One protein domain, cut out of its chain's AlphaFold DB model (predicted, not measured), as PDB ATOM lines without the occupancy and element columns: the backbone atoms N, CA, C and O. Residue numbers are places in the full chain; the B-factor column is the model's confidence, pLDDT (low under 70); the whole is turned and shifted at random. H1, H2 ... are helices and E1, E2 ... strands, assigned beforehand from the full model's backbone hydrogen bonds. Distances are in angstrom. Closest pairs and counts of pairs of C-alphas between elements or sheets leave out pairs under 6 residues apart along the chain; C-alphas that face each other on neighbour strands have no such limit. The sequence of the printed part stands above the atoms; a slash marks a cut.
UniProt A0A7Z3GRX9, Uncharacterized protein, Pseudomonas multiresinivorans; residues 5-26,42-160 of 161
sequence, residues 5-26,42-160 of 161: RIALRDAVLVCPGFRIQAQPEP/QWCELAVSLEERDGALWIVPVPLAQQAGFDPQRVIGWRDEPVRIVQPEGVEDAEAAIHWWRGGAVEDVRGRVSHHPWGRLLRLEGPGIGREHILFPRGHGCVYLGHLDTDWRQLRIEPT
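Overview. This is residues 5 to 26 and 42 to 160 of the 161 residues of an uncharacterized protein of Pseudomonas multiresinivorans (UniProt A0A7Z3GRX9). A twisted sheet of four strands, E7 E8 E9 E10, makes one side of the domain, with the short helix H1 over one face. On the E10 side of it lie three small antiparallel groups of strands, E1 E2 E11, E3 E4 and E5 E6, tied together where E2 runs on into E3 and E4 runs on into E5; a long unnamed stretch, residues 62 to 93, leads from E6 to H1. The printed part has 141 residues, with one named helix and eleven named strands in the order E1 E2 E3 E4 E5 E6 H1 E7 E8 E9 E10 E11. The class is mostly strand, though under half of the residues, 70, are in named elements, and the four sheets are antiparallel. The whole is compact, with a radius of gyration of the C-alphas of 15.3 A and spans of 46 by 38 by 33 A.

Arrangement. Look first at E7, residues 110 to 116, E8, residues 119 to 126, E9, residues 129 to 137, and E10, residues 143 to 146: they form a meander, each strand the antiparallel neighbour of the one before. The sheet runs E7 E8 E9 E10, twisted, with C-alphas up to 4.5 A off its best plane. Across the hairpin E7 and E8, N 112 and O 123 are 2.8 A apart, within hydrogen-bond range. In the hairpin E8 and E9 you find N 122 and O 134 at 2.8 A, and in the hairpin E9 and E10 N 135 and O 143 at 2.8 A. H1, residues 94 to 101, is on this sheet at a height over the sheet of 9.0 A, over E8 and, only just, over E9 with 3 of its C-alphas. It runs slantwise to the strands, at 55 degrees to E8 on the local plane; the closest C-alphas of H1 and E8 are those of Ala 94 and Leu 122, 6.6 A apart. In H1 every O i to N i+4 pair is within hydrogen-bond range. Next find E1, residues 5 to 7, E2, residues 11 to 15, and E11, residues 156 to 159, a sheet in the order E1 E2 E11. N 6 and O 13 are 2.8 A apart across the hairpin E1 and E2, and N 12 and O 158 are 2.8 A apart between E2 and E11. E2 runs on into E3, residues 18 to 22, at 29 degrees; E3 is the antiparallel neighbour of E4, residues 42 to 46, with N 20 and O 44 at 2.9 A. E4 runs on into E5, residues 48 to 53, at 42 degrees, and E5 forms a hairpin with E6, residues 56 to 61, with N 58 and O 51 at 2.8 A. Short antiparallel pairings join residues 18 to 19 of E3 with 149 to 150, and residues 58 to 59 of E6 with 83 to 84.

Along the chain. Find C-alpha 129 at (-45.679, 12.176, -26.536); from there E9, the longest strand, runs 23.8 A to C-alpha 137. E8 is 23.3 A long and E7 19.5 A. E6 measures 16.1 A and E5 15.3 A. The printed part begins with E1 at C-alpha 5, (-34.049, 31.337, -40.867), and E11 ends at C-alpha 159, (-22.951, 28.637, -43.759).

Size, cuts and confidence. The two C-alphas farthest apart are those of Pro 26 and Gly 90, 48.1 A. Residues 27 to 41 are cut out between E3 and E4, and C-alphas 26 and 42 are 12.5 A apart across the cut. Of the links that are printed whole, the one from E6 to H1, 32 residues, is long. The mean pLDDT of the printed part is 89.2; residues 104 to 107 are under 70.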
ATOM      1  N   ARG A   5     -35.506  31.493 -40.979       94.19
ATOM      2  CA  ARG A   5     -34.049  31.337 -40.867       94.19
ATOM      3  C   ARG A   5     -33.673  31.206 -39.395       94.19
ATOM      4  O   ARG A   5     -33.851  32.145 -38.629       94.19
ATOM      5  N   ILE A   6     -33.173  30.041 -39.008       94.12
ATOM      6  CA  ILE A   6     -32.842  29.683 -37.627       94.12
ATOM      7  C   ILE A   6     -31.320  29.660 -37.510       94.12
ATOM      8  O   ILE A   6     -30.659  28.832 -38.138       94.12
ATOM      9  N   ALA A   7     -30.762  30.584 -36.730       92.25
ATOM     10  CA  ALA A   7     -29.329  30.621 -36.473       92.25
ATOM     11  C   ALA A   7     -28.910  29.415 -35.615       92.25
ATOM     12  O   ALA A   7     -29.527  29.123 -34.591       92.25
ATOM     13  N   LEU A   8     -27.863  28.720 -36.055       90.88
ATOM     14  CA  LEU A   8     -27.191  27.638 -35.341       90.88
ATOM     15  C   LEU A   8     -25.763  28.083 -34.975       90.88
ATOM     16  O   LEU A   8     -25.290  29.117 -35.441       90.88
ATOM     17  N   ARG A   9     -25.053  27.294 -34.158       89.75
ATOM     18  CA  ARG A   9     -23.671  27.571 -33.717       89.75
ATOM     19  C   ARG A   9     -22.704  27.840 -34.878       89.75
ATOM     20  O   ARG A   9     -21.826  28.683 -34.743       89.75
ATOM     21  N   ASP A  10     -22.840  27.101 -35.972       90.31
ATOM     22  CA  ASP A  10     -21.891  27.045 -37.092       90.31
ATOM     23  C   ASP A  10     -22.563  27.154 -38.476       90.31
ATOM     24  O   ASP A  10     -21.910  27.005 -39.509       90.31
ATOM     25  N   ALA A  11     -23.879  27.375 -38.510       93.19
ATOM     26  CA  ALA A  11     -24.674  27.397 -39.733       93.19
ATOM     27  C   ALA A  11     -25.991  28.164 -39.544       93.19
ATOM     28  O   ALA A  11     -26.359  28.575 -38.446       93.19
ATOM     29  N   VAL A  12     -26.742  28.321 -40.626       95.50
ATOM     30  CA  VAL A  12     -28.122  28.799 -40.631       95.50
ATOM     31  C   VAL A  12     -29.003  27.705 -41.213       95.50
ATOM     32  O   VAL A  12     -28.815  27.260 -42.345       95.50
ATOM     33  N   LEU A  13     -29.992  27.279 -40.436       95.19
ATOM     34  CA  LEU A  13     -31.041  26.382 -40.886       95.19
ATOM     35  C   LEU A  13     -32.140  27.199 -41.575       95.19
ATOM     36  O   LEU A  13     -32.782  28.038 -40.948       95.19
ATOM     37  N   VAL A  14     -32.370  26.940 -42.858       95.75
ATOM     38  CA  VAL A  14     -33.397  27.614 -43.656       95.75
ATOM     39  C   VAL A  14     -34.564  26.662 -43.882       95.75
ATOM     40  O   VAL A  14     -34.433  25.613 -44.516       95.75
ATOM     41  N   CYS A  15     -35.711  27.037 -43.327       93.94
ATOM     42  CA  CYS A  15     -36.958  26.291 -43.360       93.94
ATOM     43  C   CYS A  15     -37.964  27.022 -44.270       93.94
ATOM     44  O   CYS A  15     -38.106  28.239 -44.137       93.94
ATOM     45  N   PRO A  16     -38.707  26.330 -45.156       93.12
ATOM     46  CA  PRO A  16     -39.723  26.968 -46.007       93.12
ATOM     47  C   PRO A  16     -40.918  27.540 -45.218       93.12
ATOM     48  O   PRO A  16     -41.769  28.209 -45.795       93.12
ATOM     49  N   GLY A  17     -40.987  27.261 -43.914       93.56
ATOM     50  CA  GLY A  17     -42.106  27.567 -43.032       93.56
ATOM     51  C   GLY A  17     -42.562  26.310 -42.298       93.56
ATOM     52  O   GLY A  17     -42.331  25.187 -42.757       93.56
ATOM     53  N   PHE A  18     -43.189  26.489 -41.141       93.94
ATOM     54  CA  PHE A  18     -43.814  25.381 -40.428       93.94
ATOM     55  C   PHE A  18     -45.228  25.154 -40.936       93.94
ATOM     56  O   PHE A  18     -45.833  26.013 -41.580       93.94
ATOM     57  N   ARG A  19     -45.747  23.966 -40.661       92.81
ATOM     58  CA  ARG A  19     -47.063  23.541 -41.107       92.81
ATOM     59  C   ARG A  19     -47.766  22.733 -40.040       92.81
ATOM     60  O   ARG A  19     -47.142  22.092 -39.196       92.81
ATOM     61  N   ILE A  20     -49.081  22.725 -40.149       90.31
ATOM     62  CA  ILE A  20     -49.964  21.975 -39.274       90.31
ATOM     63  C   ILE A  20     -50.950  21.150 -40.088       90.31
ATOM     64  O   ILE A  20     -51.360  21.557 -41.175       90.31
ATOM     65  N   GLN A  21     -51.295  19.963 -39.585       90.50
ATOM     66  CA  GLN A  21     -52.319  19.137 -40.213       90.50
ATOM     67  C   GLN A  21     -53.702  19.636 -39.811       90.50
ATOM     68  O   GLN A  21     -53.966  19.882 -38.633       90.50
ATOM     69  N   ALA A  22     -54.597  19.715 -40.784       89.25
ATOM     70  CA  ALA A  22     -55.989  20.040 -40.554       89.25
ATOM     71  C   ALA A  22     -56.902  19.126 -41.359       89.25
ATOM     72  O   ALA A  22     -56.546  18.659 -42.444       89.25
ATOM     73  N   GLN A  23     -58.090  18.889 -40.815       87.69
ATOM     74  CA  GLN A  23     -59.169  18.268 -41.555       87.69
ATOM     75  C   GLN A  23     -59.573  19.201 -42.703       87.69
ATOM     76  O   GLN A  23     -59.651  20.418 -42.505       87.69
ATOM     77  N   PRO A  24     -59.799  18.677 -43.907       80.56
ATOM     78  CA  PRO A  24     -60.290  19.454 -45.040       80.56
ATOM     79  C   PRO A  24     -61.753  19.896 -44.829       80.56
ATOM     80  O   PRO A  24     -62.345  19.623 -43.783       80.56
ATOM     81  N   GLU A  25     -62.270  20.730 -45.733       77.38
ATOM     82  CA  GLU A  25     -63.651  21.216 -45.629       77.38
ATOM     83  C   GLU A  25     -64.602  20.081 -45.988       77.38
ATOM     84  O   GLU A  25     -64.318  19.350 -46.930       77.38
ATOM     85  N   PRO A  26     -65.724  19.907 -45.274       72.31
ATOM     86  CA  PRO A  26     -66.662  18.850 -45.610       72.31
ATOM     87  C   PRO A  26     -67.121  18.990 -47.069       72.31
ATOM     88  O   PRO A  26     -67.644  20.022 -47.480       72.31
ATOM     89  N   GLN A  42     -54.985  17.786 -44.783       87.94
ATOM     90  CA  GLN A  42     -54.203  18.765 -45.527       87.94
ATOM     91  C   GLN A  42     -53.165  19.427 -44.622       87.94
ATOM     92  O   GLN A  42     -53.338  19.515 -43.406       87.94
ATOM     93  N   TRP A  43     -52.069  19.882 -45.224       89.94
ATOM     94  CA  TRP A  43     -51.051  20.667 -44.537       89.94
ATOM     95  C   TRP A  43     -51.296  22.150 -44.791       89.94
ATOM     96  O   TRP A  43     -51.257  22.591 -45.936       89.94
ATOM     97  N   CYS A  44     -51.514  22.905 -43.721       89.50
ATOM     98  CA  CYS A  44     -51.695  24.351 -43.755       89.50
ATOM     99  C   CYS A  44     -50.429  25.046 -43.250       89.50
ATOM    100  O   CYS A  44     -49.733  24.501 -42.390       89.50
ATOM    101  N   GLU A  45     -50.129  26.235 -43.775       91.38
ATOM    102  CA  GLU A  45     -49.043  27.066 -43.251       91.38
ATOM    103  C   GLU A  45     -49.322  27.432 -41.788       91.38
ATOM    104  O   GLU A  45     -50.450  27.758 -41.421       91.38
ATOM    105  N   LEU A  46     -48.286  27.355 -40.956       92.00
ATOM    106  CA  LEU A  46     -48.340  27.721 -39.549       92.00
ATOM    107  C   LEU A  46     -47.529  28.997 -39.332       92.00
ATOM    108  O   LEU A  46     -46.304  28.991 -39.483       92.00
ATOM    109  N   ALA A  47     -48.200  30.078 -38.936       92.31
ATOM    110  CA  ALA A  47     -47.524  31.306 -38.553       92.31
ATOM    111  C   ALA A  47     -46.804  31.122 -37.210       92.31
ATOM    112  O   ALA A  47     -47.392  30.644 -36.233       92.31
ATOM    113  N   VAL A  48     -45.534  31.526 -37.170       93.62
ATOM    114  CA  VAL A  48     -44.671  31.466 -35.984       93.62
ATOM    115  C   VAL A  48     -43.839  32.744 -35.862       93.62
ATOM    116  O   VAL A  48     -43.539  33.383 -36.873       93.62
ATOM    117  N   SER A  49     -43.410  33.081 -34.649       93.06
ATOM    118  CA  SER A  49     -42.324  34.036 -34.393       93.06
ATOM    119  C   SER A  49     -41.043  33.305 -33.983       93.06
ATOM    120  O   SER A  49     -41.077  32.197 -33.441       93.06
ATOM    121  N   LEU A  50     -39.899  33.936 -34.262       93.62
ATOM    122  CA  LEU A  50     -38.611  33.570 -33.679       93.62
ATOM    123  C   LEU A  50     -38.295  34.551 -32.556       93.62
ATOM    124  O   LEU A  50     -38.250  35.759 -32.788       93.62
ATOM    125  N   GLU A  51     -38.077  34.030 -31.356       95.00
ATOM    126  CA  GLU A  51     -37.836  34.827 -30.157       95.00
ATOM    127  C   GLU A  51     -36.569  34.359 -29.448       95.00
ATOM    128  O   GLU A  51     -36.371  33.166 -29.215       95.00
ATOM    129  N   GLU A  52     -35.719  35.307 -29.063       92.56
ATOM    130  CA  GLU A  52     -34.588  35.045 -28.178       92.56
ATOM    131  C   GLU A  52     -34.985  35.359 -26.734       92.56
ATOM    132  O   GLU A  52     -35.354  36.487 -26.406       92.56
ATOM    133  N   ARG A  53     -34.905  34.355 -25.857       92.94
ATOM    134  CA  ARG A  53     -35.158  34.495 -24.415       92.94
ATOM    135  C   ARG A  53     -34.246  33.570 -23.623       92.94
ATOM    136  O   ARG A  53     -33.997  32.434 -24.031       92.94
ATOM    137  N   ASP A  54     -33.724  34.080 -22.510       89.31
ATOM    138  CA  ASP A  54     -32.778  33.379 -21.630       89.31
ATOM    139  C   ASP A  54     -31.556  32.802 -22.375       89.31
ATOM    140  O   ASP A  54     -31.089  31.699 -22.090       89.31
ATOM    141  N   GLY A  55     -31.061  33.534 -23.382       85.00
ATOM    142  CA  GLY A  55     -29.923  33.117 -24.211       85.00
ATOM    143  C   GLY A  55     -30.209  31.927 -25.136       85.00
ATOM    144  O   GLY A  55     -29.275  31.311 -25.642       85.00
ATOM    145  N   ALA A  56     -31.480  31.575 -25.344       89.19
ATOM    146  CA  ALA A  56     -31.903  30.522 -26.256       89.19
ATOM    147  C   ALA A  56     -32.863  31.060 -27.320       89.19
ATOM    148  O   ALA A  56     -33.643  31.977 -27.062       89.19
ATOM    149  N   LEU A  57     -32.832  30.435 -28.497       94.25
ATOM    150  CA  LEU A  57     -33.761  30.710 -29.586       94.25
ATOM    151  C   LEU A  57     -34.995  29.811 -29.463       94.25
ATOM    152  O   LEU A  57     -34.887  28.605 -29.226       94.25
ATOM    153  N   TRP A  58     -36.168  30.404 -29.645       96.19
ATOM    154  CA  TRP A  58     -37.456  29.736 -29.558       96.19
ATOM    155  C   TRP A  58     -38.286  30.009 -30.802       96.19
ATOM    156  O   TRP A  58     -38.292  31.121 -31.324       96.19
ATOM    157  N   ILE A  59     -39.017  28.991 -31.241       95.31
ATOM    158  CA  ILE A  59     -40.103  29.145 -32.199       95.31
ATOM    159  C   ILE A  59     -41.401  29.189 -31.403       95.31
ATOM    160  O   ILE A  59     -41.714  28.245 -30.674       95.31
ATOM    161  N   VAL A  60     -42.151  30.274 -31.541       95.38
ATOM    162  CA  VAL A  60     -43.421  30.467 -30.843       95.38
ATOM    163  C   VAL A  60     -44.551  30.410 -31.868       95.38
ATOM    164  O   VAL A  60     -44.628  31.279 -32.741       95.38
ATOM    165  N   PRO A  61     -45.419  29.386 -31.818       93.50
ATOM    166  CA  PRO A  61     -46.593  29.343 -32.675       93.50
ATOM    167  C   PRO A  61     -47.547  30.489 -32.342       93.50
ATOM    168  O   PRO A  61     -47.865  30.728 -31.178       93.50
ATOM    169  N   VAL A  62     -48.047  31.183 -33.365       92.00
ATOM    170  CA  VAL A  62     -49.133  32.151 -33.170       92.00
ATOM    171  C   VAL A  62     -50.387  31.385 -32.705       92.00
ATOM    172  O   VAL A  62     -50.670  30.314 -33.257       92.00
ATOM    173  N   PRO A  63     -51.161  31.881 -31.716       89.94
ATOM    174  CA  PRO A  63     -52.368  31.197 -31.249       89.94
ATOM    175  C   PRO A  63     -53.338  30.873 -32.391       89.94
ATOM    176  O   PRO A  63     -53.529  31.702 -33.280       89.94
ATOM    177  N   LEU A  64     -54.010  29.713 -32.351       88.56
ATOM    178  CA  LEU A  64     -54.903  29.268 -33.440       88.56
ATOM    179  C   LEU A  64     -55.951  30.301 -33.845       88.56
ATOM    180  O   LEU A  64     -56.193  30.488 -35.029       88.56
ATOM    181  N   ALA A  65     -56.547  30.994 -32.873       87.19
ATOM    182  CA  ALA A  65     -57.562  32.018 -33.125       87.19
ATOM    183  C   ALA A  65     -57.039  33.220 -33.939       87.19
ATOM    184  O   ALA A  65     -57.826  34.043 -34.394       87.19
ATOM    185  N   GLN A  66     -55.719  33.338 -34.090       89.00
ATOM    186  CA  GLN A  66     -55.031  34.393 -34.830       89.00
ATOM    187  C   GLN A  66     -54.343  33.864 -36.103       89.00
ATOM    188  O   GLN A  66     -53.756  34.651 -36.844       89.00
ATOM    189  N   GLN A  67     -54.407  32.554 -36.378       88.88
ATOM    190  CA  GLN A  67     -53.901  31.973 -37.623       88.88
ATOM    191  C   GLN A  67     -54.808  32.406 -38.782       88.88
ATOM    192  O   GLN A  67     -55.998  32.097 -38.817       88.88
ATOM    193  N   ALA A  68     -54.256  33.165 -39.728       82.69
ATOM    194  CA  ALA A  68     -55.023  33.702 -40.846       82.69
ATOM    195  C   ALA A  68     -55.481  32.590 -41.806       82.69
ATOM    196  O   ALA A  68     -54.708  31.699 -42.146       82.69
ATOM    197  N   GLY A  69     -56.726  32.677 -42.287       76.75
ATOM    198  CA  GLY A  69     -57.255  31.754 -43.302       76.75
ATOM    199  C   GLY A  69     -57.445  30.318 -42.812       76.75
ATOM    200  O   GLY A  69     -57.495  29.397 -43.627       76.75
ATOM    201  N   PHE A  70     -57.529  30.125 -41.497       79.25
ATOM    202  CA  PHE A  70     -57.556  28.818 -40.869       79.25
ATOM    203  C   PHE A  70     -58.761  28.666 -39.928       79.25
ATOM    204  O   PHE A  70     -59.116  29.610 -39.224       79.25
ATOM    205  N   ASP A  71     -59.375  27.478 -39.905       83.69
ATOM    206  CA  ASP A  71     -60.450  27.129 -38.967       83.69
ATOM    207  C   ASP A  71     -59.881  26.355 -37.757       83.69
ATOM    208  O   ASP A  71     -59.529  25.175 -37.896       83.69
ATOM    209  N   PRO A  72     -59.830  26.970 -36.557       82.06
ATOM    210  CA  PRO A  72     -59.328  26.347 -35.330       82.06
ATOM    211  C   PRO A  72     -59.964  25.000 -34.986       82.06
ATOM    212  O   PRO A  72     -59.309  24.161 -34.368       82.06
ATOM    213  N   GLN A  73     -61.221  24.772 -35.374       84.25
ATOM    214  CA  GLN A  73     -61.948  23.548 -35.029       84.25
ATOM    215  C   GLN A  73     -61.492  22.335 -35.845       84.25
ATOM    216  O   GLN A  73     -61.799  21.197 -35.492       84.25
ATOM    217  N   ARG A  74     -60.737  22.563 -36.922       86.06
ATOM    218  CA  ARG A  74     -60.304  21.528 -37.863       86.06
ATOM    219  C   ARG A  74     -58.859  21.087 -37.660       86.06
ATOM    220  O   ARG A  74     -58.386  20.220 -38.389       86.06
ATOM    221  N   VAL A  75     -58.140  21.642 -36.684       88.06
ATOM    222  CA  VAL A  75     -56.745  21.259 -36.422       88.06
ATOM    223  C   VAL A  75     -56.644  19.830 -35.919       88.06
ATOM    224  O   VAL A  75     -57.392  19.406 -35.041       88.06
ATOM    225  N   ILE A  76     -55.627  19.118 -36.388       86.88
ATOM    226  CA  ILE A  76     -55.256  17.812 -35.865       86.88
ATOM    227  C   ILE A  76     -54.007  17.969 -34.997       86.88
ATOM    228  O   ILE A  76     -52.935  18.305 -35.497       86.88
ATOM    229  N   GLY A  77     -54.138  17.683 -33.699       79.25
ATOM    230  CA  GLY A  77     -52.995  17.597 -32.783       79.25
ATOM    231  C   GLY A  77     -52.282  18.928 -32.532       79.25
ATOM    232  O   GLY A  77     -51.053  18.952 -32.488       79.25
ATOM    233  N   TRP A  78     -53.036  20.028 -32.395       86.31
ATOM    234  CA  TRP A  78     -52.469  21.340 -32.070       86.31
ATOM    235  C   TRP A  78     -51.687  21.331 -30.758       86.31
ATOM    236  O   TRP A  78     -52.123  20.728 -29.778       86.31
ATOM    237  N   ARG A  79     -50.580  22.073 -30.748       87.94
ATOM    238  CA  ARG A  79     -49.740  22.348 -29.586       87.94
ATOM    239  C   ARG A  79     -49.259  23.792 -29.666       87.94
ATOM    240  O   ARG A  79     -48.476  24.122 -30.557       87.94
ATOM    241  N   ASP A  80     -49.746  24.636 -28.763       88.44
ATOM    242  CA  ASP A  80     -49.355  26.049 -28.675       88.44
ATOM    243  C   ASP A  80     -48.057  26.264 -27.887       88.44
ATOM    244  O   ASP A  80     -47.560  27.389 -27.822       88.44
ATOM    245  N   GLU A  81     -47.477  25.203 -27.316       92.12
ATOM    246  CA  GLU A  81     -46.254  25.338 -26.540       92.12
ATOM    247  C   GLU A  81     -45.093  25.843 -27.418       92.12
ATOM    248  O   GLU A  81     -44.815  25.276 -28.481       92.12
ATOM    249  N   PRO A  82     -44.354  26.877 -26.974       94.00
ATOM    250  CA  PRO A  82     -43.124  27.292 -27.627       94.00
ATOM    251  C   PRO A  82     -42.104  26.161 -27.716       94.00
ATOM    252  O   PRO A  82     -41.831  25.467 -26.734       94.00
ATOM    253  N   VAL A  83     -41.449  26.051 -28.865       94.12
ATOM    254  CA  VAL A  83     -40.369  25.092 -29.077       94.12
ATOM    255  C   VAL A  83     -39.029  25.776 -28.885       94.12
ATOM    256  O   VAL A  83     -38.668  26.686 -29.629       94.12
ATOM    257  N   ARG A  84     -38.249  25.299 -27.914       94.88
ATOM    258  CA  ARG A  84     -36.849  25.700 -27.773       94.88
ATOM    259  C   ARG A  84     -36.009  25.005 -28.835       94.88
ATOM    260  O   ARG A  84     -36.010  23.777 -28.902       94.88
ATOM    261  N   ILE A  85     -35.231  25.772 -29.589       95.06
ATOM    262  CA  ILE A  85     -34.203  25.216 -30.466       95.06
ATOM    263  C   ILE A  85     -32.980  24.873 -29.627       95.06
ATOM    264  O   ILE A  85     -32.456  25.711 -28.891       95.06
ATOM    265  N   VAL A  86     -32.534  23.620 -29.716       94.75
ATOM    266  CA  VAL A  86     -31.388  23.129 -28.945       94.75
ATOM    267  C   VAL A  86     -30.409  22.412 -29.862       94.75
ATOM    268  O   VAL A  86     -30.803  21.574 -30.668       94.75
ATOM    269  N   GLN A  87     -29.123  22.718 -29.693       93.81
ATOM    270  CA  GLN A  87     -28.018  21.976 -30.293       93.81
ATOM    271  C   GLN A  87     -27.285  21.200 -29.197       93.81
ATOM    272  O   GLN A  87     -26.399  21.779 -28.550       93.81
ATOM    273  N   PRO A  88     -27.697  19.949 -28.917       92.75
ATOM    274  CA  PRO A  88     -27.058  19.138 -27.894       92.75
ATOM    275  C   PRO A  88     -25.618  18.794 -28.279       92.75
ATOM    276  O   PRO A  88     -25.307  18.535 -29.442       92.75
ATOM    277  N   GLU A  89     -24.736  18.792 -27.284       91.12
ATOM    278  CA  GLU A  89     -23.323  18.456 -27.464       91.12
ATOM    279  C   GLU A  89     -23.124  16.940 -27.420       91.12
ATOM    280  O   GLU A  89     -23.744  16.256 -26.608       91.12
ATOM    281  N   GLY A  90     -22.265  16.412 -28.297       89.19
ATOM    282  CA  GLY A  90     -21.920  14.984 -28.325       89.19
ATOM    283  C   GLY A  90     -23.033  14.044 -28.805       89.19
ATOM    284  O   GLY A  90     -22.909  12.832 -28.655       89.19
ATOM    285  N   VAL A  91     -24.121  14.570 -29.376       93.12
ATOM    286  CA  VAL A  91     -25.211  13.764 -29.948       93.12
ATOM    287  C   VAL A  91     -24.993  13.591 -31.450       93.12
ATOM    288  O   VAL A  91     -25.256  14.500 -32.238       93.12
ATOM    289  N   GLU A  92     -24.514  12.412 -31.849       90.56
ATOM    290  CA  GLU A  92     -24.080  12.128 -33.230       90.56
ATOM    291  C   GLU A  92     -24.997  11.145 -33.981       90.56
ATOM    292  O   GLU A  92     -25.034  11.106 -35.220       90.56
ATOM    293  N   ASP A  93     -25.788  10.367 -33.244       91.56
ATOM    294  CA  ASP A  93     -26.683   9.358 -33.795       91.56
ATOM    295  C   ASP A  93     -28.066   9.350 -33.129       91.56
ATOM    296  O   ASP A  93     -28.361  10.091 -32.188       91.56
ATOM    297  N   ALA A  94     -28.952   8.526 -33.693       90.94
ATOM    298  CA  ALA A  94     -30.340   8.457 -33.272       90.94
ATOM    299  C   ALA A  94     -30.515   7.894 -31.856       90.94
ATOM    300  O   ALA A  94     -31.441   8.304 -31.163       90.94
ATOM    301  N   GLU A  95     -29.646   6.979 -31.431       89.75
ATOM    302  CA  GLU A  95     -29.701   6.380 -30.100       89.75
ATOM    303  C   GLU A  95     -29.310   7.422 -29.049       89.75
ATOM    304  O   GLU A  95     -30.089   7.700 -28.134       89.75
ATOM    305  N   ALA A  96     -28.177   8.102 -29.249       91.06
ATOM    306  CA  ALA A  96     -27.731   9.206 -28.408       91.06
ATOM    307  C   ALA A  96     -28.780  10.327 -28.322       91.06
ATOM    308  O   ALA A  96     -29.038  10.859 -27.242       91.06
ATOM    309  N   ALA A  97     -29.443  10.656 -29.435       92.44
ATOM    310  CA  ALA A  97     -30.503  11.660 -29.457       92.44
ATOM    311  C   ALA A  97     -31.749  11.243 -28.668       92.44
ATOM    312  O   ALA A  97     -32.321  12.071 -27.959       92.44
ATOM    313  N   ILE A  98     -32.159   9.974 -28.754       89.44
ATOM    314  CA  ILE A  98     -33.262   9.440 -27.943       89.44
ATOM    315  C   ILE A  98     -32.900   9.506 -26.456       89.44
ATOM    316  O   ILE A  98     -33.723   9.942 -25.651       89.44
ATOM    317  N   HIS A  99     -31.678   9.115 -26.088       87.75
ATOM    318  CA  HIS A  99     -31.207   9.181 -24.703       87.75
ATOM    319  C   HIS A  99     -31.175  10.610 -24.164       87.75
ATOM    320  O   HIS A  99     -31.683  10.854 -23.066       87.75
ATOM    321  N   TRP A 100     -30.633  11.546 -24.947       90.62
ATOM    322  CA  TRP A 100     -30.619  12.968 -24.619       90.62
ATOM    323  C   TRP A 100     -32.039  13.511 -24.418       90.62
ATOM    324  O   TRP A 100     -32.329  14.099 -23.378       90.62
ATOM    325  N   TRP A 101     -32.939  13.264 -25.377       88.69
ATOM    326  CA  TRP A 101     -34.302  13.796 -25.347       88.69
ATOM    327  C   TRP A 101     -35.112  13.259 -24.158       88.69
ATOM    328  O   TRP A 101     -35.839  14.009 -23.513       88.69
ATOM    329  N   ARG A 102     -34.952  11.973 -23.815       81.38
ATOM    330  CA  ARG A 102     -35.661  11.339 -22.689       81.38
ATOM    331  C   ARG A 102     -35.146  11.755 -21.306       81.38
ATOM    332  O   ARG A 102     -35.718  11.317 -20.311       81.38
ATOM    333  N   GLY A 103     -34.030  12.480 -21.204       73.62
ATOM    334  CA  GLY A 103     -33.365  12.697 -19.913       73.62
ATOM    335  C   GLY A 103     -32.983  11.385 -19.205       73.62
ATOM    336  O   GLY A 103     -32.884  11.352 -17.981       73.62
ATOM    337  N   GLY A 104     -32.809  10.295 -19.966       56.44
ATOM    338  CA  GLY A 104     -32.398   8.980 -19.465       56.44
ATOM    339  C   GLY A 104     -33.499   8.000 -19.026       56.44
ATOM    340  O   GLY A 104     -33.161   6.843 -18.795       56.44
ATOM    341  N   ALA A 105     -34.785   8.373 -18.943       57.22
ATOM    342  CA  ALA A 105     -35.819   7.461 -18.423       57.22
ATOM    343  C   ALA A 105     -37.184   7.592 -19.119       57.22
ATOM    344  O   ALA A 105     -38.033   8.350 -18.675       57.22
ATOM    345  N   VAL A 106     -37.408   6.796 -20.172       58.34
ATOM    346  CA  VAL A 106     -38.739   6.366 -20.652       58.34
ATOM    347  C   VAL A 106     -38.529   5.043 -21.389       58.34
ATOM    348  O   VAL A 106     -37.642   4.976 -22.237       58.34
ATOM    349  N   GLU A 107     -39.305   4.004 -21.102       62.97
ATOM    350  CA  GLU A 107     -39.426   2.820 -21.967       62.97
ATOM    351  C   GLU A 107     -40.548   3.108 -22.991       62.97
ATOM    352  O   GLU A 107     -41.526   3.759 -22.643       62.97
ATOM    353  N   ASP A 108     -40.378   2.718 -24.263       71.31
ATOM    354  CA  ASP A 108     -41.370   2.827 -25.368       71.31
ATOM    355  C   ASP A 108     -41.392   4.048 -26.326       71.31
ATOM    356  O   ASP A 108     -42.304   4.147 -27.150       71.31
ATOM    357  N   VAL A 109     -40.385   4.934 -26.371       75.31
ATOM    358  CA  VAL A 109     -40.271   5.879 -27.522       75.31
ATOM    359  C   VAL A 109     -39.697   5.164 -28.743       75.31
ATOM    360  O   VAL A 109     -38.605   4.596 -28.682       75.31
ATOM    361  N   ARG A 110     -40.396   5.246 -29.871       79.56
ATOM    362  CA  ARG A 110     -39.919   4.755 -31.163       79.56
ATOM    363  C   ARG A 110     -39.343   5.912 -31.964       79.56
ATOM    364  O   ARG A 110     -39.966   6.960 -32.101       79.56
ATOM    365  N   GLY A 111     -38.150   5.701 -32.508       86.12
ATOM    366  CA  GLY A 111     -37.524   6.612 -33.456       86.12
ATOM    367  C   GLY A 111     -37.714   6.115 -34.883       86.12
ATOM    368  O   GLY A 111     -37.381   4.971 -35.192       86.12
ATOM    369  N   ARG A 112     -38.211   6.971 -35.776       92.56
ATOM    370  CA  ARG A 112     -38.205   6.725 -37.221       92.56
ATOM    371  C   ARG A 112     -37.209   7.657 -37.890       92.56
ATOM    372  O   ARG A 112     -37.376   8.873 -37.859       92.56
ATOM    373  N   VAL A 113     -36.217   7.075 -38.554       95.00
ATOM    374  CA  VAL A 113     -35.227   7.832 -39.323       95.00
ATOM    375  C   VAL A 113     -35.668   7.955 -40.779       95.00
ATOM    376  O   VAL A 113     -36.020   6.965 -41.420       95.00
ATOM    377  N   SER A 114     -35.625   9.175 -41.306       96.31
ATOM    378  CA  SER A 114     -35.794   9.491 -42.725       96.31
ATOM    379  C   SER A 114     -34.529  10.161 -43.255       96.31
ATOM    380  O   SER A 114     -33.891  10.945 -42.555       96.31
ATOM    381  N   HIS A 115     -34.152   9.841 -44.490       96.62
ATOM    382  CA  HIS A 115     -32.950  10.376 -45.126       96.62
ATOM    383  C   HIS A 115     -33.327  11.459 -46.136       96.62
ATOM    384  O   HIS A 115     -34.259  11.287 -46.922       96.62
ATOM    385  N   HIS A 116     -32.575  12.555 -46.121       95.94
ATOM    386  CA  HIS A 116     -32.779  13.722 -46.970       95.94
ATOM    387  C   HIS A 116     -31.446  14.181 -47.590       95.94
ATOM    388  O   HIS A 116     -30.371  13.810 -47.102       95.94
ATOM    389  N   PRO A 117     -31.473  15.007 -48.655       93.50
ATOM    390  CA  PRO A 117     -30.252  15.563 -49.242       93.50
ATOM    391  C   PRO A 117     -29.388  16.350 -48.244       93.50
ATOM    392  O   PRO A 117     -28.166  16.282 -48.321       93.50
ATOM    393  N   TRP A 118     -30.004  17.034 -47.277       94.44
ATOM    394  CA  TRP A 118     -29.305  17.798 -46.239       94.44
ATOM    395  C   TRP A 118     -28.813  16.945 -45.055       94.44
ATOM    396  O   TRP A 118     -27.990  17.422 -44.277       94.44
ATOM    397  N   GLY A 119     -29.279  15.698 -44.881       95.62
ATOM    398  CA  GLY A 119     -28.963  14.905 -43.687       95.62
ATOM    399  C   GLY A 119     -30.002  13.851 -43.320       95.62
ATOM    400  O   GLY A 119     -30.571  13.188 -44.190       95.62
ATOM    401  N   ARG A 120     -30.210  13.650 -42.017       96.88
ATOM    402  CA  ARG A 120     -31.181  12.693 -41.471       96.88
ATOM    403  C   ARG A 120     -32.171  13.407 -40.559       96.88
ATOM    404  O   ARG A 120     -31.773  14.235 -39.748       96.88
ATOM    405  N   LEU A 121     -33.439  13.038 -40.667       97.38
ATOM    406  CA  LEU A 121     -34.492  13.405 -39.730       97.38
ATOM    407  C   LEU A 121     -34.784  12.197 -38.849       97.38
ATOM    408  O   LEU A 121     -35.143  11.138 -39.361       97.38
ATOM    409  N   LEU A 122     -34.678  12.364 -37.541       96.50
ATOM    410  CA  LEU A 122     -35.219  11.449 -36.555       96.50
ATOM    411  C   LEU A 122     -36.543  12.010 -36.049       96.50
ATOM    412  O   LEU A 122     -36.587  13.095 -35.472       96.50
ATOM    413  N   ARG A 123     -37.616  11.252 -36.259       94.75
ATOM    414  CA  ARG A 123     -38.927  11.539 -35.684       94.75
ATOM    415  C   ARG A 123     -39.176  10.613 -34.506       94.75
ATOM    416  O   ARG A 123     -39.134   9.394 -34.678       94.75
ATOM    417  N   LEU A 124     -39.420  11.187 -33.339       91.31
ATOM    418  CA  LEU A 124     -39.742  10.461 -32.118       91.31
ATOM    419  C   LEU A 124     -41.259  10.410 -31.940       91.31
ATOM    420  O   LEU A 124     -41.939  11.417 -32.129       91.31
ATOM    421  N   GLU A 125     -41.776   9.233 -31.599       85.06
ATOM    422  CA  GLU A 125     -43.194   8.991 -31.320       85.06
ATOM    423  C   GLU A 125     -43.319   8.040 -30.119       85.06
ATOM    424  O   GLU A 125     -42.559   7.074 -30.003       85.06
ATOM    425  N   GLY A 126     -44.282   8.283 -29.229       76.75
ATOM    426  CA  GLY A 126     -44.529   7.425 -28.069       76.75
ATOM    427  C   GLY A 126     -45.862   7.727 -27.375       76.75
ATOM    428  O   GLY A 126     -46.490   8.745 -27.666       76.75
ATOM    429  N   PRO A 127     -46.326   6.858 -26.463       71.69
ATOM    430  CA  PRO A 127     -47.535   7.110 -25.681       71.69
ATOM    431  C   PRO A 127     -47.430   8.422 -24.892       71.69
ATOM    432  O   PRO A 127     -46.458   8.639 -24.173       71.69
ATOM    433  N   GLY A 128     -48.421   9.305 -25.035       70.44
ATOM    434  CA  GLY A 128     -48.443  10.606 -24.348       70.44
ATOM    435  C   GLY A 128     -47.429  11.633 -24.866       70.44
ATOM    436  O   GLY A 128     -47.358  12.732 -24.326       70.44
ATOM    437  N   ILE A 129     -46.674  11.302 -25.917       72.88
ATOM    438  CA  ILE A 129     -45.679  12.176 -26.536       72.88
ATOM    439  C   ILE A 129     -46.138  12.453 -27.971       72.88
ATOM    440  O   ILE A 129     -46.430  11.531 -28.737       72.88
ATOM    441  N   GLY A 130     -46.230  13.736 -28.334       77.44
ATOM    442  CA  GLY A 130     -46.470  14.146 -29.718       77.44
ATOM    443  C   GLY A 130     -45.325  13.725 -30.647       77.44
ATOM    444  O   GLY A 130     -44.327  13.155 -30.222       77.44
ATOM    445  N   ARG A 131     -45.435  14.008 -31.946       87.00
ATOM    446  CA  ARG A 131     -44.273  13.846 -32.834       87.00
ATOM    447  C   ARG A 131     -43.224  14.876 -32.443       87.00
ATOM    448  O   ARG A 131     -43.550  16.052 -32.449       87.00
ATOM    449  N   GLU A 132     -42.002  14.444 -32.159       92.75
ATOM    450  CA  GLU A 132     -40.862  15.334 -31.909       92.75
ATOM    451  C   GLU A 132     -39.790  15.125 -32.985       92.75
ATOM    452  O   GLU A 132     -39.604  14.009 -33.484       92.75
ATOM    453  N   HIS A 133     -39.077  16.188 -33.350       95.50
ATOM    454  CA  HIS A 133     -38.177  16.200 -34.499       95.50
ATOM    455  C   HIS A 133     -36.749  16.565 -34.092       95.50
ATOM    456  O   HIS A 133     -36.487  17.613 -33.497       95.50
ATOM    457  N   ILE A 134     -35.810  15.696 -34.465       96.62
ATOM    458  CA  ILE A 134     -34.370  15.896 -34.306       96.62
ATOM    459  C   ILE A 134     -33.707  15.762 -35.675       96.62
ATOM    460  O   ILE A 134     -33.910  14.781 -36.391       96.62
ATOM    461  N   LEU A 135     -32.904  16.751 -36.048       96.94
ATOM    462  CA  LEU A 135     -32.154  16.787 -37.294       96.94
ATOM    463  C   LEU A 135     -30.692  16.437 -37.046       96.94
ATOM    464  O   LEU A 135     -30.075  16.925 -36.104       96.94
ATOM    465  N   PHE A 136     -30.118  15.676 -37.973       96.69
ATOM    466  CA  PHE A 136     -28.680  15.453 -38.102       96.69
ATOM    467  C   PHE A 136     -28.237  15.982 -39.469       96.69
ATOM    468  O   PHE A 136     -28.232  15.215 -40.447       96.69
ATOM    469  N   PRO A 137     -27.943  17.288 -39.587       94.94
ATOM    470  CA  PRO A 137     -27.475  17.860 -40.836       94.94
ATOM    471  C   PRO A 137     -26.055  17.377 -41.156       94.94
ATOM    472  O   PRO A 137     -25.246  17.124 -40.265       94.94
ATOM    473  N   ARG A 138     -25.737  17.202 -42.442       92.06
ATOM    474  CA  ARG A 138     -24.410  16.718 -42.856       92.06
ATOM    475  C   ARG A 138     -23.339  17.745 -42.506       92.06
ATOM    476  O   ARG A 138     -23.423  18.874 -42.968       92.06
ATOM    477  N   GLY A 139     -22.320  17.323 -41.762       90.56
ATOM    478  CA  GLY A 139     -21.185  18.179 -41.407       90.56
ATOM    479  C   GLY A 139     -21.467  19.195 -40.298       90.56
ATOM    480  O   GLY A 139     -20.611  20.034 -40.057       90.56
ATOM    481  N   HIS A 140     -22.619  19.108 -39.622       92.12
ATOM    482  CA  HIS A 140     -23.020  20.020 -38.549       92.12
ATOM    483  C   HIS A 140     -23.520  19.254 -37.321       92.12
ATOM    484  O   HIS A 140     -23.840  18.064 -37.396       92.12
ATOM    485  N   GLY A 141     -23.615  19.952 -36.188       91.50
ATOM    486  CA  GLY A 141     -24.178  19.395 -34.959       91.50
ATOM    487  C   GLY A 141     -25.675  19.075 -35.068       91.50
ATOM    488  O   GLY A 141     -26.410  19.694 -35.839       91.50
ATOM    489  N   CYS A 142     -26.131  18.119 -34.255       95.38
ATOM    490  CA  CYS A 142     -27.544  17.778 -34.090       95.38
ATOM    491  C   CYS A 142     -28.385  19.012 -33.706       95.38
ATOM    492  O   CYS A 142     -27.940  19.858 -32.929       95.38
ATOM    493  N   VAL A 143     -29.621  19.088 -34.210       95.62
ATOM    494  CA  VAL A 143     -30.579  20.166 -33.911       95.62
ATOM    495  C   VAL A 143     -31.922  19.574 -33.496       95.62
ATOM    496  O   VAL A 143     -32.533  18.825 -34.251       95.62
ATOM    497  N   TYR A 144     -32.419  19.944 -32.322       95.75
ATOM    498  CA  TYR A 144     -33.785  19.656 -31.889       95.75
ATOM    499  C   TYR A 144     -34.739  20.773 -32.326       95.75
ATOM    500  O   TYR A 144     -34.477  21.946 -32.053       95.75
ATOM    501  N   LEU A 145     -35.842  20.394 -32.979       94.06
ATOM    502  CA  LEU A 145     -36.889  21.292 -33.487       94.06
ATOM    503  C   LEU A 145     -38.276  21.013 -32.888       94.06
ATOM    504  O   LEU A 145     -39.281  21.492 -33.415       94.06
ATOM    505  N   GLY A 146     -38.343  20.242 -31.803       93.94
ATOM    506  CA  GLY A 146     -39.593  19.956 -31.103       93.94
ATOM    507  C   GLY A 146     -40.687  19.385 -32.000       93.94
ATOM    508  O   GLY A 146     -40.419  18.623 -32.931       93.94
ATOM    509  N   HIS A 147     -41.932  19.776 -31.739       92.06
ATOM    510  CA  HIS A 147     -43.108  19.180 -32.372       92.06
ATOM    511  C   HIS A 147     -43.547  19.811 -33.689       92.06
ATOM    512  O   HIS A 147     -44.536  19.376 -34.280       92.06
ATOM    513  N   LEU A 148     -42.830  20.827 -34.162       92.25
ATOM    514  CA  LEU A 148     -43.208  21.552 -35.367       92.25
ATOM    515  C   LEU A 148     -42.855  20.751 -36.623       92.25
ATOM    516  O   LEU A 148     -41.734  20.264 -36.769       92.25
ATOM    517  N   ASP A 149     -43.810  20.635 -37.548       92.56
ATOM    518  CA  ASP A 149     -43.609  19.977 -38.841       92.56
ATOM    519  C   ASP A 149     -43.307  21.023 -39.925       92.56
ATOM    520  O   ASP A 149     -43.758  22.165 -39.865       92.56
ATOM    521  N   THR A 150     -42.544  20.635 -40.939       94.06
ATOM    522  CA  THR A 150     -42.235  21.439 -42.128       94.06
ATOM    523  C   THR A 150     -42.074  20.507 -43.324       94.06
ATOM    524  O   THR A 150     -41.978  19.288 -43.168       94.06
ATOM    525  N   ASP A 151     -42.030  21.036 -44.547       94.31
ATOM    526  CA  ASP A 151     -41.585  20.227 -45.674       94.31
ATOM    527  C   ASP A 151     -40.084  19.939 -45.571       94.31
ATOM    528  O   ASP A 151     -39.238  20.623 -46.145       94.31
ATOM    529  N   TRP A 152     -39.762  18.857 -44.859       94.56
ATOM    530  CA  TRP A 152     -38.404  18.373 -44.636       94.56
ATOM    531  C   TRP A 152     -37.607  18.188 -45.929       94.56
ATOM    532  O   TRP A 152     -36.384  18.169 -45.885       94.56
ATOM    533  N   ARG A 153     -38.245  18.035 -47.096       94.00
ATOM    534  CA  ARG A 153     -37.525  17.920 -48.374       94.00
ATOM    535  C   ARG A 153     -36.940  19.248 -48.855       94.00
ATOM    536  O   ARG A 153     -35.966  19.215 -49.599       94.00
ATOM    537  N   GLN A 154     -37.517  20.372 -48.438       94.38
ATOM    538  CA  GLN A 154     -37.128  21.722 -48.857       94.38
ATOM    539  C   GLN A 154     -36.207  22.430 -47.857       94.38
ATOM    540  O   GLN A 154     -35.768  23.549 -48.105       94.38
ATOM    541  N   LEU A 155     -35.901  21.784 -46.734       95.56
ATOM    542  CA  LEU A 155     -34.975  22.296 -45.733       95.56
ATOM    543  C   LEU A 155     -33.561  22.435 -46.315       95.56
ATOM    544  O   LEU A 155     -33.069  21.543 -47.014       95.56
ATOM    545  N   ARG A 156     -32.903  23.557 -46.012       95.00
ATOM    546  CA  ARG A 156     -31.531  23.861 -46.443       95.00
ATOM    547  C   ARG A 156     -30.668  24.252 -45.248       95.00
ATOM    548  O   ARG A 156     -31.168  24.787 -44.263       95.00
ATOM    549  N   ILE A 157     -29.371  23.983 -45.353       94.69
ATOM    550  CA  ILE A 157     -28.361  24.435 -44.396       94.69
ATOM    551  C   ILE A 157     -27.405  25.350 -45.149       94.69
ATOM    552  O   ILE A 157     -26.860  24.959 -46.182       94.69
ATOM    553  N   GLU A 158     -27.251  26.569 -44.654       94.31
ATOM    554  CA  GLU A 158     -26.374  27.592 -45.213       94.31
ATOM    555  C   GLU A 158     -25.243  27.891 -44.213       94.31
ATOM    556  O   GLU A 158     -25.464  27.804 -43.006       94.31
ATOM    557  N   PRO A 159     -24.025  28.230 -44.663       87.56
ATOM    558  CA  PRO A 159     -22.951  28.637 -43.759       87.56
ATOM    559  C   PRO A 159     -23.279  29.972 -43.070       87.56
ATOM    560  O   PRO A 159     -23.914  30.848 -43.666       87.56
ATOM    561  N   THR A 160     -22.813  30.159 -41.832       83.19
ATOM    562  CA  THR A 160     -22.780  31.486 -41.196       83.19
ATOM    563  C   THR A 160     -21.799  32.377 -41.958       83.19
ATOM    564  O   THR A 160     -20.644  31.992 -42.144       83.19
TER     565      THR A 160